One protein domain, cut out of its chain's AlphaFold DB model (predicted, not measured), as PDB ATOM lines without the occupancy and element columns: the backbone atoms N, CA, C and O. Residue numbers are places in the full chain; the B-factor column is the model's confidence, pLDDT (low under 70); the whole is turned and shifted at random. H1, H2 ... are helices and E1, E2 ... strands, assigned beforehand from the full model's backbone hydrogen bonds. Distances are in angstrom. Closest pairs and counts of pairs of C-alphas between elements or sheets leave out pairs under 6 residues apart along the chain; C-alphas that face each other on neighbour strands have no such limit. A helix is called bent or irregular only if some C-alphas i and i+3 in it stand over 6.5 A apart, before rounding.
ATOM      1  N   VAL A   3      13.237  16.512  24.323       94.94
ATOM      2  CA  VAL A   3      14.282  17.019  23.415       94.94
ATOM      3  C   VAL A   3      15.383  17.718  24.212       94.94
ATOM      4  O   VAL A   3      15.095  18.299  25.262       94.94
ATOM      5  N   PRO A   4      16.649  17.691  23.766       94.06
ATOM      6  CA  PRO A   4      17.708  18.387  24.482       94.06
ATOM      7  C   PRO A   4      17.476  19.904  24.452       94.06
ATOM      8  O   PRO A   4      17.040  20.466  23.448       94.06
ATOM      9  N   ALA A   5      17.790  20.600  25.547       92.31
ATOM     10  CA  ALA A   5      17.627  22.056  25.617       92.31
ATOM     11  C   ALA A   5      18.495  22.803  24.585       92.31
ATOM     12  O   ALA A   5      18.097  23.868  24.107       92.31
ATOM     13  N   ARG A   6      19.664  22.242  24.249       90.56
ATOM     14  CA  ARG A   6      20.579  22.669  23.185       90.56
ATOM     15  C   ARG A   6      21.270  21.446  22.586       90.56
ATOM     16  O   ARG A   6      21.610  20.529  23.326       90.56
ATOM     17  N   THR A   7      21.522  21.467  21.281       90.25
ATOM     18  CA  THR A   7      22.436  20.528  20.618       90.25
ATOM     19  C   THR A   7      23.180  21.207  19.467       90.25
ATOM     20  O   THR A   7      22.624  22.085  18.803       90.25
ATOM     21  N   ASN A   8      24.436  20.807  19.261       85.56
ATOM     22  CA  ASN A   8      25.238  21.163  18.087       85.56
ATOM     23  C   ASN A   8      25.409  19.975  17.126       85.56
ATOM     24  O   ASN A   8      25.978  20.150  16.051       85.56
ATOM     25  N   ASP A   9      24.897  18.799  17.495       90.94
ATOM     26  CA  ASP A   9      24.954  17.592  16.679       90.94
ATOM     27  C   ASP A   9      23.859  17.680  15.611       90.94
ATOM     28  O   ASP A   9      22.706  17.295  15.823       90.94
ATOM     29  N   LEU A  10      24.214  18.294  14.482       95.38
ATOM     30  CA  LEU A  10      23.338  18.475  13.331       95.38
ATOM     31  C   LEU A  10      23.751  17.527  12.207       95.38
ATOM     32  O   LEU A  10      24.936  17.386  11.908       95.38
ATOM     33  N   VAL A  11      22.760  16.939  11.549       95.56
ATOM     34  CA  VAL A  11      22.939  16.094  10.366       95.56
ATOM     35  C   VAL A  11      22.360  16.780   9.136       95.56
ATOM     36  O   VAL A  11      21.454  17.609   9.245       95.56
ATOM     37  N   GLU A  12      22.877  16.431   7.959       95.44
ATOM     38  CA  GLU A  12      22.241  16.771   6.685       95.44
ATOM     39  C   GLU A  12      20.907  16.035   6.581       95.44
ATOM     40  O   GLU A  12      20.858  14.808   6.617       95.44
ATOM     41  N   VAL A  13      19.823  16.805   6.487       94.69
ATOM     42  CA  VAL A  13      18.466  16.273   6.314       94.69
ATOM     43  C   VAL A  13      18.093  16.242   4.839       94.69
ATOM     44  O   VAL A  13      17.488  15.284   4.374       94.69
ATOM     45  N   ALA A  14      18.438  17.289   4.094       94.50
ATOM     46  CA  ALA A  14      18.122  17.383   2.677       94.50
ATOM     47  C   ALA A  14      19.081  18.329   1.958       94.50
ATOM     48  O   ALA A  14      19.572  19.303   2.541       94.50
ATOM     49  N   LYS A  15      19.259  18.074   0.661       95.19
ATOM     50  CA  LYS A  15      19.848  19.014  -0.290       95.19
ATOM     51  C   LYS A  15      18.758  19.473  -1.254       95.19
ATOM     52  O   LYS A  15      18.038  18.645  -1.816       95.19
ATOM     53  N   VAL A  16      18.585  20.785  -1.356       95.62
ATOM     54  CA  VAL A  16      17.419  21.412  -1.984       95.62
ATOM     55  C   VAL A  16      17.877  22.390  -3.051       95.62
ATOM     56  O   VAL A  16      18.593  23.340  -2.754       95.62
ATOM     57  N   LYS A  17      17.415  22.206  -4.280       95.38
ATOM     58  CA  LYS A  17      17.568  23.188  -5.346       95.38
ATOM     59  C   LYS A  17      16.405  24.172  -5.298       95.38
ATOM     60  O   LYS A  17      15.245  23.766  -5.342       95.38
ATOM     61  N   VAL A  18      16.704  25.464  -5.212       93.38
ATOM     62  CA  VAL A  18      15.680  26.517  -5.228       93.38
ATOM     63  C   VAL A  18      15.406  26.905  -6.675       93.38
ATOM     64  O   VAL A  18      16.299  27.366  -7.379       93.38
ATOM     65  N   LEU A  19      14.172  26.689  -7.132       93.19
ATOM     66  CA  LEU A  19      13.759  26.987  -8.505       93.19
ATOM     67  C   LEU A  19      13.233  28.418  -8.649       93.19
ATOM     68  O   LEU A  19      13.361  29.022  -9.715       93.19
ATOM     69  N   LYS A  20      12.609  28.947  -7.591       89.25
ATOM     70  CA  LYS A  20      12.024  30.292  -7.549       89.25
ATOM     71  C   LYS A  20      12.244  30.927  -6.176       89.25
ATOM     72  O   LYS A  20      11.987  30.289  -5.160       89.25
ATOM     73  N   GLY A  21      12.641  32.199  -6.167       86.75
ATOM     74  CA  GLY A  21      12.911  32.969  -4.947       86.75
ATOM     75  C   GLY A  21      14.390  32.992  -4.556       86.75
ATOM     76  O   GLY A  21      15.249  32.535  -5.309       86.75
ATOM     77  N   ASP A  22      14.678  33.559  -3.383       88.75
ATOM     78  CA  ASP A  22      16.034  33.675  -2.845       88.75
ATOM     79  C   ASP A  22      16.383  32.449  -1.965       88.75
ATOM     80  O   ASP A  22      15.664  32.159  -0.999       88.75
ATOM     81  N   PRO A  23      17.493  31.729  -2.231       88.12
ATOM     82  CA  PRO A  23      17.999  30.666  -1.360       88.12
ATOM     83  C   PRO A  23      18.146  31.051   0.121       88.12
ATOM     84  O   PRO A  23      17.945  30.208   1.003       88.12
ATOM     85  N   PHE A  24      18.458  32.313   0.430       87.12
ATOM     86  CA  PHE A  24      18.546  32.812   1.805       87.12
ATOM     87  C   PHE A  24      17.175  32.903   2.493       87.12
ATOM     88  O   PHE A  24      17.093  32.786   3.720       87.12
ATOM     89  N   GLU A  25      16.093  33.022   1.723       91.12
ATOM     90  CA  GLU A  25      14.720  33.076   2.231       91.12
ATOM     91  C   GLU A  25      14.082  31.693   2.423       91.12
ATOM     92  O   GLU A  25      13.056  31.578   3.102       91.12
ATOM     93  N   LEU A  26      14.709  30.619   1.923       93.88
ATOM     94  CA  LEU A  26      14.175  29.254   2.004       93.88
ATOM     95  C   LEU A  26      13.819  28.838   3.442       93.88
ATOM     96  O   LEU A  26      12.781  28.219   3.673       93.88
ATOM     97  N   LYS A  27      14.620  29.246   4.436       94.06
ATOM     98  CA  LYS A  27      14.329  29.010   5.861       94.06
ATOM     99  C   LYS A  27      12.957  29.547   6.271       94.06
ATOM    100  O   LYS A  27      12.261  28.910   7.064       94.06
ATOM    101  N   PHE A  28      12.591  30.732   5.787       94.25
ATOM    102  CA  PHE A  28      11.310  31.352   6.101       94.25
ATOM    103  C   PHE A  28      10.169  30.615   5.410       94.25
ATOM    104  O   PHE A  28       9.178  30.320   6.072       94.25
ATOM    105  N   ALA A  29      10.334  30.244   4.138       96.00
ATOM    106  CA  ALA A  29       9.349  29.451   3.404       96.00
ATOM    107  C   ALA A  29       9.079  28.101   4.094       96.00
ATOM    108  O   ALA A  29       7.932  27.787   4.416       96.00
ATOM    109  N   ILE A  30      10.139  27.363   4.443       96.94
ATOM    110  CA  ILE A  30      10.044  26.090   5.173       96.94
ATOM    111  C   ILE A  30       9.343  26.290   6.513       96.94
ATOM    112  O   ILE A  30       8.431  25.538   6.842       96.94
ATOM    113  N   ARG A  31       9.729  27.307   7.294       97.19
ATOM    114  CA  ARG A  31       9.091  27.584   8.589       97.19
ATOM    115  C   ARG A  31       7.603  27.898   8.437       97.19
ATOM    116  O   ARG A  31       6.816  27.465   9.274       97.19
ATOM    117  N   THR A  32       7.234  28.683   7.427       97.00
ATOM    118  CA  THR A  32       5.844  29.075   7.166       97.00
ATOM    119  C   THR A  32       5.000  27.855   6.858       97.00
ATOM    120  O   THR A  32       4.009  27.628   7.542       97.00
ATOM    121  N   VAL A  33       5.449  27.023   5.921       97.31
ATOM    122  CA  VAL A  33       4.763  25.778   5.580       97.31
ATOM    123  C   VAL A  33       4.720  24.816   6.770       97.31
ATOM    124  O   VAL A  33       3.676  24.247   7.076       97.31
ATOM    125  N   ALA A  34       5.837  24.649   7.483       97.62
ATOM    126  CA  ALA A  34       5.926  23.722   8.606       97.62
ATOM    127  C   ALA A  34       4.887  24.028   9.696       97.62
ATOM    128  O   ALA A  34       4.402  23.100  10.329       97.62
ATOM    129  N   ARG A  35       4.498  25.297   9.898       97.31
ATOM    130  CA  ARG A  35       3.459  25.689  10.872       97.31
ATOM    131  C   ARG A  35       2.084  25.085  10.595       97.31
ATOM    132  O   ARG A  35       1.268  25.041  11.512       97.31
ATOM    133  N   GLU A  36       1.819  24.652   9.370       95.88
ATOM    134  CA  GLU A  36       0.564  23.997   9.003       95.88
ATOM    135  C   GLU A  36       0.559  22.501   9.357       95.88
ATOM    136  O   GLU A  36      -0.503  21.894   9.468       95.88
ATOM    137  N   ASN A  37       1.734  21.903   9.574       95.31
ATOM    138  CA  ASN A  37       1.868  20.504   9.959       95.31
ATOM    139  C   ASN A  37       1.581  20.323  11.464       95.31
ATOM    140  O   ASN A  37       2.081  21.077  12.303       95.31
ATOM    141  N   SER A  38       0.811  19.293  11.827       95.94
ATOM    142  CA  SER A  38       0.467  18.987  13.223       95.94
ATOM    143  C   SER A  38       1.696  18.720  14.103       95.94
ATOM    144  O   SER A  38       1.701  19.122  15.269       95.94
ATOM    145  N   LEU A  39       2.771  18.145  13.549       96.88
ATOM    146  CA  LEU A  39       4.040  17.926  14.250       96.88
ATOM    147  C   LEU A  39       4.677  19.230  14.731       96.88
ATOM    148  O   LEU A  39       5.292  19.248  15.793       96.88
ATOM    149  N   TYR A  40       4.493  20.354  14.031       97.88
ATOM    150  CA  TYR A  40       5.023  21.648  14.481       97.88
ATOM    151  C   TYR A  40       4.493  22.038  15.866       97.88
ATOM    152  O   TYR A  40       5.204  22.660  16.666       97.88
ATOM    153  N   HIS A  41       3.247  21.660  16.150       97.62
ATOM    154  CA  HIS A  41       2.532  21.968  17.388       97.62
ATOM    155  C   HIS A  41       2.690  20.884  18.453       97.62
ATOM    156  O   HIS A  41       2.208  21.061  19.571       97.62
ATOM    157  N   GLN A  42       3.389  19.788  18.147       97.62
ATOM    158  CA  GLN A  42       3.631  18.707  19.094       97.62
ATOM    159  C   GLN A  42       4.357  19.241  20.341       97.62
ATOM    160  O   GLN A  42       5.427  19.848  20.208       97.62
ATOM    161  N   PRO A  43       3.820  19.021  21.557       97.12
ATOM    162  CA  PRO A  43       4.449  19.492  22.784       97.12
ATOM    163  C   PRO A  43       5.822  18.859  23.026       97.12
ATOM    164  O   PRO A  43       6.008  17.648  22.841       97.12
ATOM    165  N   VAL A  44       6.767  19.661  23.516       96.00
ATOM    166  CA  VAL A  44       8.111  19.205  23.898       96.00
ATOM    167  C   VAL A  44       8.420  19.494  25.368       96.00
ATOM    168  O   VAL A  44       7.968  20.488  25.926       96.00
ATOM    169  N   GLU A  45       9.217  18.625  25.980       95.81
ATOM    170  CA  GLU A  45       9.840  18.819  27.288       95.81
ATOM    171  C   GLU A  45      11.352  18.925  27.085       95.81
ATOM    172  O   GLU A  45      11.973  18.032  26.501       95.81
ATOM    173  N   LEU A  46      11.944  20.027  27.546       95.19
ATOM    174  CA  LEU A  46      13.383  20.234  27.436       95.19
ATOM    175  C   LEU A  46      14.125  19.421  28.486       95.19
ATOM    176  O   LEU A  46      13.751  19.443  29.658       95.19
ATOM    177  N   VAL A  47      15.223  18.783  28.084       95.19
ATOM    178  CA  VAL A  47      16.097  18.042  28.996       95.19
ATOM    179  C   VAL A  47      17.550  18.520  28.946       95.19
ATOM    180  O   VAL A  47      18.069  18.874  27.887       95.19
ATOM    181  N   ILE A  48      18.227  18.493  30.097       92.69
ATOM    182  CA  ILE A  48      19.684  18.657  30.242       92.69
ATOM    183  C   ILE A  48      20.195  17.488  31.085       92.69
ATOM    184  O   ILE A  48      19.693  17.253  32.182       92.69
ATOM    185  N   GLY A  49      21.151  16.713  30.564       88.38
ATOM    186  CA  GLY A  49      21.633  15.504  31.249       88.38
ATOM    187  C   GLY A  49      20.507  14.512  31.581       88.38
ATOM    188  O   GLY A  49      20.515  13.900  32.646       88.38
ATOM    189  N   GLY A  50      19.484  14.428  30.721       89.31
ATOM    190  CA  GLY A  50      18.304  13.575  30.911       89.31
ATOM    191  C   GLY A  50      17.257  14.095  31.905       89.31
ATOM    192  O   GLY A  50      16.212  13.464  32.064       89.31
ATOM    193  N   ARG A  51      17.490  15.239  32.559       92.31
ATOM    194  CA  ARG A  51      16.552  15.829  33.525       92.31
ATOM    195  C   ARG A  51      15.717  16.934  32.880       92.31
ATOM    196  O   ARG A  51      16.306  17.759  32.179       92.31
ATOM    197  N   PRO A  52      14.395  16.988  33.127       93.94
ATOM    198  CA  PRO A  52      13.552  18.082  32.663       93.94
ATOM    199  C   PRO A  52      14.042  19.432  33.186       93.94
ATOM    200  O   PRO A  52      14.430  19.549  34.351       93.94
ATOM    201  N   VAL A  53      14.002  20.451  32.333       92.06
ATOM    202  CA  VAL A  53      14.331  21.830  32.699       92.06
ATOM    203  C   VAL A  53      13.237  22.783  32.240       92.06
ATOM    204  O   VAL A  53      12.675  22.635  31.157       92.06
ATOM    205  N   SER A  54      12.956  23.788  33.066       88.56
ATOM    206  CA  SER A  54      12.058  24.889  32.725       88.56
ATOM    207  C   SER A  54      12.883  26.156  32.545       88.56
ATOM    208  O   SER A  54      13.674  26.509  33.418       88.56
ATOM    209  N   LEU A  55      12.716  26.823  31.405       83.62
ATOM    210  CA  LEU A  55      13.355  28.102  31.111       83.62
ATOM    211  C   LEU A  55      12.256  29.138  30.827       83.62
ATOM    212  O   LEU A  55      11.277  28.789  30.164       83.62
ATOM    213  N   PRO A  56      12.413  30.403  31.261       79.94
ATOM    214  CA  PRO A  56      11.396  31.449  31.093       79.94
ATOM    215  C   PRO A  56      10.903  31.637  29.648       79.94
ATOM    216  O   PRO A  56       9.727  31.912  29.442       79.94
ATOM    217  N   ASN A  57      11.773  31.393  28.659       83.81
ATOM    218  CA  ASN A  57      11.477  31.447  27.220       83.81
ATOM    219  C   ASN A  57      11.781  30.108  26.522       83.81
ATOM    220  O   ASN A  57      12.344  30.065  25.427       83.81
ATOM    221  N   ALA A  58      11.466  28.988  27.179       89.62
ATOM    222  CA  ALA A  58      11.614  27.672  26.572       89.62
ATOM    223  C   ALA A  58      10.634  27.490  25.395       89.62
ATOM    224  O   ALA A  58       9.449  27.817  25.536       89.62
ATOM    225  N   PRO A  59      11.071  26.914  24.260       94.38
ATOM    226  CA  PRO A  59      10.141  26.400  23.265       94.38
ATOM    227  C   PRO A  59       9.209  25.360  23.895       94.38
ATOM    228  O   PRO A  59       9.644  24.465  24.617       94.38
ATOM    229  N   LYS A  60       7.917  25.488  23.597       95.38
ATOM    230  CA  LYS A  60       6.849  24.605  24.085       95.38
ATOM    231  C   LYS A  60       6.457  23.550  23.063       95.38
ATOM    232  O   LYS A  60       5.885  22.526  23.425       95.38
ATOM    233  N   THR A  61       6.758  23.805  21.794       97.44
ATOM    234  CA  THR A  61       6.462  22.891  20.695       97.44
ATOM    235  C   THR A  61       7.710  22.545  19.905       97.44
ATOM    236  O   THR A  61       8.712  23.269  19.916       97.44
ATOM    237  N   LEU A  62       7.617  21.444  19.175       97.00
ATOM    238  CA  LEU A  62       8.665  20.929  18.314       97.00
ATOM    239  C   LEU A  62       9.099  21.960  17.256       97.00
ATOM    240  O   LEU A  62      10.291  22.205  17.068       97.00
ATOM    241  N   GLY A  63       8.141  22.664  16.647       97.31
ATOM    242  CA  GLY A  63       8.413  23.741  15.697       97.31
ATOM    243  C   GLY A  63       9.130  24.948  16.311       97.31
ATOM    244  O   GLY A  63      10.041  25.505  15.697       97.31
ATOM    245  N   GLN A  64       8.774  25.344  17.538       96.44
ATOM    246  CA  GLN A  64       9.479  26.417  18.254       96.44
ATOM    247  C   GLN A  64      10.912  26.009  18.604       96.44
ATOM    248  O   GLN A  64      11.826  26.825  18.498       96.44
ATOM    249  N   TRP A  65      11.118  24.750  18.986       96.62
ATOM    250  CA  TRP A  65      12.441  24.218  19.293       96.62
ATOM    251  C   TRP A  65      13.338  24.155  18.049       96.62
ATOM    252  O   TRP A  65      14.508  24.543  18.102       96.62
ATOM    253  N   LEU A  66      12.778  23.749  16.905       96.81
ATOM    254  CA  LEU A  66      13.497  23.670  15.633       96.81
ATOM    255  C   LEU A  66      13.789  25.051  15.029       96.81
ATOM    256  O   LEU A  66      14.935  25.344  14.694       96.81
ATOM    257  N   PHE A  67      12.785  25.918  14.884       96.56
ATOM    258  CA  PHE A  67      12.931  27.190  14.158       96.56
ATOM    259  C   PHE A  67      13.249  28.394  15.049       96.56
ATOM    260  O   PHE A  67      13.655  29.439  14.537       96.56
ATOM    261  N   GLY A  68      13.109  28.247  16.364       94.69
ATOM    262  CA  GLY A  68      13.346  29.297  17.343       94.69
ATOM    263  C   GLY A  68      12.133  30.191  17.609       94.69
ATOM    264  O   GLY A  68      11.107  30.158  16.914       94.69
ATOM    265  N   LEU A  69      12.293  31.027  18.628       92.12
ATOM    266  CA  LEU A  69      11.383  32.087  19.066       92.12
ATOM    267  C   LEU A  69      12.231  33.309  19.491       92.12
ATOM    268  O   LEU A  69      13.460  33.197  19.497       92.12
ATOM    269  N   PRO A  70      11.637  34.475  19.811       89.31
ATOM    270  CA  PRO A  70      12.398  35.581  20.393       89.31
ATOM    271  C   PRO A  70      13.260  35.093  21.568       89.31
ATOM    272  O   PRO A  70      12.803  34.288  22.376       89.31
ATOM    273  N   ASP A  71      14.529  35.504  21.588       86.56
ATOM    274  CA  ASP A  71      15.541  35.124  22.592       86.56
ATOM    275  C   ASP A  71      15.900  33.627  22.675       86.56
ATOM    276  O   ASP A  71      16.666  33.205  23.543       86.56
ATOM    277  N   TYR A  72      15.426  32.806  21.731       90.00
ATOM    278  CA  TYR A  72      15.816  31.405  21.605       90.00
ATOM    279  C   TYR A  72      16.198  31.069  20.163       90.00
ATOM    280  O   TYR A  72      15.349  30.871  19.289       90.00
ATOM    281  N   ALA A  73      17.501  30.926  19.917       90.69
ATOM    282  CA  ALA A  73      17.992  30.425  18.638       90.69
ATOM    283  C   ALA A  73      17.442  29.013  18.362       90.69
ATOM    284  O   ALA A  73      17.600  28.126  19.193       90.69
ATOM    285  N   GLY A  74      16.813  28.783  17.210       94.19
ATOM    286  CA  GLY A  74      16.388  27.437  16.810       94.19
ATOM    287  C   GLY A  74      17.569  26.504  16.526       94.19
ATOM    288  O   GLY A  74      18.728  26.932  16.517       94.19
ATOM    289  N   HIS A  75      17.274  25.245  16.218       96.12
ATOM    290  CA  HIS A  75      18.255  24.224  15.836       96.12
ATOM    291  C   HIS A  75      18.353  23.985  14.323       96.12
ATOM    292  O   HIS A  75      19.326  23.401  13.863       96.12
ATOM    293  N   TYR A  76      17.407  24.502  13.536       95.81
ATOM    294  CA  TYR A  76      17.498  24.508  12.080       95.81
ATOM    295  C   TYR A  76      18.665  25.387  11.620       95.81
ATOM    296  O   TYR A  76      18.783  26.560  12.016       95.81
ATOM    297  N   ARG A  77      19.494  24.855  10.728       95.25
ATOM    298  CA  ARG A  77      20.522  25.595   9.999       95.25
ATOM    299  C   ARG A  77      20.381  25.306   8.511       95.25
ATOM    300  O   ARG A  77      19.895  24.256   8.108       95.25
ATOM    301  N   GLN A  78      20.833  26.254   7.706       95.06
ATOM    302  CA  GLN A  78      21.029  26.030   6.284       95.06
ATOM    303  C   GLN A  78      22.347  26.650   5.853       95.06
ATOM    304  O   GLN A  78      22.792  27.634   6.451       95.06
ATOM    305  N   ARG A  79      22.944  26.089   4.808       94.69
ATOM    306  CA  ARG A  79      24.077  26.682   4.098       94.69
ATOM    307  C   ARG A  79      23.835  26.577   2.599       94.69
ATOM    308  O   ARG A  79      23.217  25.618   2.146       94.69
ATOM    309  N   VAL A  80      24.298  27.573   1.859       93.69
ATOM    310  CA  VAL A  80      24.212  27.589   0.398       93.69
ATOM    311  C   VAL A  80      25.492  26.967  -0.156       93.69
ATOM    312  O   VAL A  80      26.589  27.353   0.247       93.69
ATOM    313  N   GLU A  81      25.350  25.997  -1.052       92.38
ATOM    314  CA  GLU A  81      26.430  25.310  -1.755       92.38
ATOM    315  C   GLU A  81      26.156  25.351  -3.260       92.38
ATOM    316  O   GLU A  81      25.447  24.503  -3.798       92.38
ATOM    317  N   GLY A  82      26.715  26.345  -3.953       87.44
ATOM    318  CA  GLY A  82      26.446  26.534  -5.380       87.44
ATOM    319  C   GLY A  82      24.987  26.927  -5.627       87.44
ATOM    320  O   GLY A  82      24.530  27.934  -5.090       87.44
ATOM    321  N   ASP A  83      24.274  26.144  -6.442       85.19
ATOM    322  CA  ASP A  83      22.846  26.319  -6.746       85.19
ATOM    323  C   ASP A  83      21.914  25.556  -5.785       85.19
ATOM    324  O   ASP A  83      20.692  25.561  -5.957       85.19
ATOM    325  N   GLU A  84      22.474  24.924  -4.754       92.56
ATOM    326  CA  GLU A  84      21.737  24.116  -3.790       92.56
ATOM    327  C   GLU A  84      21.827  24.691  -2.368       92.56
ATOM    328  O   GLU A  84      22.779  25.369  -1.978       92.56
ATOM    329  N   VAL A  85      20.825  24.379  -1.552       95.56
ATOM    330  CA  VAL A  85      20.765  24.681  -0.125       95.56
ATOM    331  C   VAL A  85      20.803  23.370   0.645       95.56
ATOM    332  O   VAL A  85      19.952  22.500   0.467       95.56
ATOM    333  N   VAL A  86      21.786  23.236   1.530       96.00
ATOM    334  CA  VAL A  86      21.900  22.103   2.448       96.00
ATOM    335  C   VAL A  86      21.185  22.451   3.745       96.00
ATOM    336  O   VAL A  86      21.508  23.454   4.390       96.00
ATOM    337  N   ILE A  87      20.227  21.613   4.134       96.12
ATOM    338  CA  ILE A  87      19.453  21.745   5.368       96.12
ATOM    339  C   ILE A  87      20.070  20.861   6.443       96.12
ATOM    340  O   ILE A  87      20.243  19.658   6.255       96.12
ATOM    341  N   LEU A  88      20.349  21.469   7.592       95.94
ATOM    342  CA  LEU A  88      20.939  20.819   8.752       95.94
ATOM    343  C   LEU A  88      19.983  20.924   9.946       95.94
ATOM    344  O   LEU A  88      19.505  22.015  10.279       95.94
ATOM    345  N   ALA A  89      19.728  19.803  10.614       95.94
ATOM    346  CA  ALA A  89      18.901  19.758  11.817       95.94
ATOM    347  C   ALA A  89      19.345  18.620  12.753       95.94
ATOM    348  O   ALA A  89      20.097  17.743  12.330       95.94
ATOM    349  N   PRO A  90      18.900  18.620  14.021       95.25
ATOM    350  CA  PRO A  90      19.124  17.496  14.924       95.25
ATOM    351  C   PRO A  90      18.538  16.194  14.366       95.25
ATOM    352  O   PRO A  90      17.453  16.205  13.779       95.25
ATOM    353  N   ASP A  91      19.236  15.079  14.584       93.50
ATOM    354  CA  ASP A  91      18.838  13.761  14.079       93.50
ATOM    355  C   ASP A  91      17.703  13.141  14.909       93.50
ATOM    356  O   ASP A  91      17.914  12.267  15.749       93.50
ATOM    357  N   LEU A  92      16.486  13.647  14.709       92.69
ATOM    358  CA  LEU A  92      15.263  13.118  15.312       92.69
ATOM    359  C   LEU A  92      14.245  12.785  14.208       92.69
ATOM    360  O   LEU A  92      14.046  13.618  13.314       92.69
ATOM    361  N   PRO A  93      13.565  11.623  14.263       93.75
ATOM    362  CA  PRO A  93      12.580  11.229  13.254       93.75
ATOM    363  C   PRO A  93      11.499  12.288  13.014       93.75
ATOM    364  O   PRO A  93      11.254  12.667  11.871       93.75
ATOM    365  N   GLU A  94      10.934  12.851  14.082       94.94
ATOM    366  CA  GLU A  94       9.870  13.855  14.005       94.94
ATOM    367  C   GLU A  94      10.362  15.167  13.375       94.94
ATOM    368  O   GLU A  94       9.588  15.902  12.763       94.94
ATOM    369  N   MET A  95      11.662  15.468  13.485       93.50
ATOM    370  CA  MET A  95      12.259  16.632  12.826       93.50
ATOM    371  C   MET A  95      12.396  16.428  11.329       93.50
ATOM    372  O   MET A  95      12.057  17.328  10.559       93.50
ATOM    373  N   LYS A  96      12.873  15.249  10.925       94.50
ATOM    374  CA  LYS A  96      12.971  14.878   9.514       94.50
ATOM    375  C   LYS A  96      11.589  14.868   8.879       94.50
ATOM    376  O   LYS A  96      11.410  15.500   7.848       94.50
ATOM    377  N   GLU A  97      10.601  14.259   9.531       95.56
ATOM    378  CA  GLU A  97       9.221  14.223   9.042       95.56
ATOM    379  C   GLU A  97       8.625  15.628   8.883       95.56
ATOM    380  O   GLU A  97       8.078  15.951   7.826       95.56
ATOM    381  N   LEU A  98       8.797  16.505   9.880       97.00
ATOM    382  CA  LEU A  98       8.332  17.890   9.801       97.00
ATOM    383  C   LEU A  98       8.985  18.655   8.635       97.00
ATOM    384  O   LEU A  98       8.303  19.383   7.910       97.00
ATOM    385  N   LEU A  99      10.299  18.496   8.445       97.00
ATOM    386  CA  LEU A  99      11.040  19.148   7.363       97.00
ATOM    387  C   LEU A  99      10.684  18.573   5.989       97.00
ATOM    388  O   LEU A  99      10.464  19.343   5.059       97.00
ATOM    389  N   TYR A 100      10.571  17.253   5.861       96.25
ATOM    390  CA  TYR A 100      10.170  16.582   4.624       96.25
ATOM    391  C   TYR A 100       8.755  16.966   4.213       96.25
ATOM    392  O   TYR A 100       8.540  17.287   3.048       96.25
ATOM    393  N   GLY A 101       7.812  17.027   5.158       96.12
ATOM    394  CA  GLY A 101       6.463  17.519   4.890       96.12
ATOM    395  C   GLY A 101       6.473  18.955   4.361       96.12
ATOM    396  O   GLY A 101       5.769  19.268   3.402       96.12
ATOM    397  N   ALA A 102       7.322  19.818   4.928       97.12
ATOM    398  CA  ALA A 102       7.436  21.192   4.456       97.12
ATOM    399  C   ALA A 102       8.075  21.304   3.064       97.12
ATOM    400  O   ALA A 102       7.569  22.024   2.204       97.12
ATOM    401  N   LEU A 103       9.157  20.565   2.816       96.62
ATOM    402  CA  LEU A 103       9.824  20.529   1.516       96.62
ATOM    403  C   LEU A 103       8.942  19.917   0.424       96.62
ATOM    404  O   LEU A 103       8.981  20.371  -0.716       96.62
ATOM    405  N   GLN A 104       8.139  18.907   0.760       96.56
ATOM    406  CA  GLN A 104       7.196  18.292  -0.167       96.56
ATOM    407  C   GLN A 104       6.142  19.299  -0.641       96.56
ATOM    408  O   GLN A 104       5.942  19.428  -1.846       96.56
ATOM    409  N   LYS A 105       5.545  20.085   0.264       96.44
ATOM    410  CA  LYS A 105       4.583  21.124  -0.134       96.44
ATOM    411  C   LYS A 105       5.234  22.225  -0.984       96.44
ATOM    412  O   LYS A 105       4.693  22.598  -2.018       96.44
ATOM    413  N   LEU A 106       6.436  22.687  -0.625       96.12
ATOM    414  CA  LEU A 106       7.177  23.659  -1.449       96.12
ATOM    415  C   LEU A 106       7.519  23.108  -2.846       96.12
ATOM    416  O   LEU A 106       7.571  23.860  -3.821       96.12
ATOM    417  N   LYS A 107       7.756  21.797  -2.954       95.62
ATOM    418  CA  LYS A 107       7.973  21.107  -4.230       95.62
ATOM    419  C   LYS A 107       6.695  21.049  -5.066       95.62
ATOM    420  O   LYS A 107       6.753  21.317  -6.261       95.62
ATOM    421  N   GLU A 108       5.549  20.753  -4.455       95.56
ATOM    422  CA  GLU A 108       4.235  20.766  -5.120       95.56
ATOM    423  C   GLU A 108       3.859  22.160  -5.644       95.56
ATOM    424  O   GLU A 108       3.270  22.282  -6.717       95.56
ATOM    425  N   GLU A 109       4.278  23.219  -4.949       94.94
ATOM    426  CA  GLU A 109       4.142  24.615  -5.391       94.94
ATOM    427  C   GLU A 109       5.159  25.015  -6.485       94.94
ATOM    428  O   GLU A 109       5.119  26.127  -7.020       94.94
ATOM    429  N   GLY A 110       6.084  24.117  -6.847       94.94
ATOM    430  CA  GLY A 110       7.108  24.352  -7.865       94.94
ATOM    431  C   GLY A 110       8.161  25.385  -7.454       94.94
ATOM    432  O   GLY A 110       8.726  26.061  -8.320       94.94
ATOM    433  N   LEU A 111       8.389  25.554  -6.147       94.31
ATOM    434  CA  LEU A 111       9.387  26.479  -5.600       94.31
ATOM    435  C   LEU A 111      10.760  25.821  -5.447       94.31
ATOM    436  O   LEU A 111      11.784  26.495  -5.571       94.31
ATOM    437  N   VAL A 112      10.785  24.512  -5.191       95.62
ATOM    438  CA  VAL A 112      12.014  23.754  -4.945       95.62
ATOM    439  C   VAL A 112      11.989  22.375  -5.595       95.62
ATOM    440  O   VAL A 112      10.932  21.793  -5.826       95.62
ATOM    441  N   GLU A 113      13.174  21.815  -5.794       94.81
ATOM    442  CA  GLU A 113      13.401  20.394  -6.045       94.81
ATOM    443  C   GLU A 113      14.307  19.827  -4.957       94.81
ATOM    444  O   GLU A 113      15.247  20.480  -4.510       94.81
ATOM    445  N   TRP A 114      14.030  18.606  -4.505       88.62
ATOM    446  CA  TRP A 114      14.870  17.934  -3.519       88.62
ATOM    447  C   TRP A 114      14.733  16.411  -3.620       88.62
ATOM    448  O   TRP A 114      13.699  15.894  -4.070       88.62
ATOM    449  N   GLY A 115      15.790  15.709  -3.208       73.38
ATOM    450  CA  GLY A 115      15.818  14.258  -3.033       73.38
ATOM    451  C   GLY A 115      16.009  13.905  -1.560       73.38
ATOM    452  O   GLY A 115      16.907  14.447  -0.913       73.38
ATOM    453  N   ALA A 116      15.166  13.016  -1.029       58.75
ATOM    454  CA  ALA A 116      15.365  12.446   0.301       58.75
ATOM    455  C   ALA A 116      16.561  11.481   0.267       58.75
ATOM    456  O   ALA A 116      16.664  10.672  -0.659       58.75
ATOM    457  N   ARG A 117      17.460  11.593   1.248       54.78
ATOM    458  CA  ARG A 117      18.552  10.640   1.479       54.78
ATOM    459  C   ARG A 117      18.251   9.782   2.699       54.78
ATOM    460  O   ARG A 117      17.641  10.317   3.656       54.78
TER     461      ARG A 117
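What this domain is: This is residues 3 to 117 of the 117 residues of an uncharacterized protein of Thermovibrio ammonificans (strain DSM 15698 / JCM 12110 / HB-1) (UniProt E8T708). A strongly twisted sheet of four strands, E3, E4, E1 and E5, has two helices, H1 and H4, over one face; beyond one end of the strands come the small helix H3 and then an outlying part, strand E2 with the loop of residues 49 to 61, which adds to the length. The first printed residues, 3 to 4, reach out to E2 and pair with it. The printed part has 115 residues, with four named helices and five named strands in the order E1, H1, H2, E2, H3, E3, E4, H4, E5; the sheet is antiparallel throughout and the class is mixed, helices and strands. The whole is compact, with a radius of gyration of the C-alphas of 14.2 A, yet elongated, spanning 43 by 25 by 25 A.

How they stand to each other: E1, residues 10 to 18, is an inner strand that bends by 54 degrees at residue 13. Its antiparallel neighbours are E4, residues 84 to 90, with N 13 and O 87 2.9 A apart, and the edge strand E5, residues 112 to 116, with N 17 and O 113 2.8 A apart. E3, residues 77 to 81, the other edge strand, forms a hairpin with E4; N 79 and O 86 are 3.0 A apart. H1, residues 23 to 34, is on the sheet at a height of 6.5 A. H4, residues 93 to 108, is on the same face at a height of 8.9 A, over E1 and E5, and runs along the strands, at 1 degrees to E1 on the local plane. These are two layers, helices on one face of a sheet. H1 touches H4 with residues 29 to 34 alone, closest at the C-alphas of Ala 34 and Ala 102, 5.1 A. E4, H4 and E5 form a split strand-helix-strand unit, two strands running the same way with E1 between them in the sheet; its crossover is right-handed. H2, residues 38 to 41, touches H3, residues 62 to 67, closest at the C-alphas of Tyr 40 and Gly 63, 4.2 A. H3 only grazes the sheet, with residues 66 to 67. E2, residues 45 to 48, pairs with no named strand. Every O i to N i+4 pair is within hydrogen-bond range in H3 and H4, 6 of 8 are in H1, and H2 is too short for one.

Where its parts are: E1 runs 21.6 A from C-alpha 10 at (23.338, 18.475, 13.331). H1 is 17.1 A long and only just irregular, with C-alphas 24 and 27 7.0 A apart. E4 is 20.0 A and H4 22.3 A long. E5 ends at C-alpha 116, (15.365, 12.446, 0.301).

The domain as a whole: The two C-alphas farthest apart, of Lys 20 and Arg 51, are 43.8 A apart. The printed part has no cut; the link from E2 to H3 is long, with 13 residues. Mean pLDDT of the printed part is 92.9, and residues 116 to 117 are under 70.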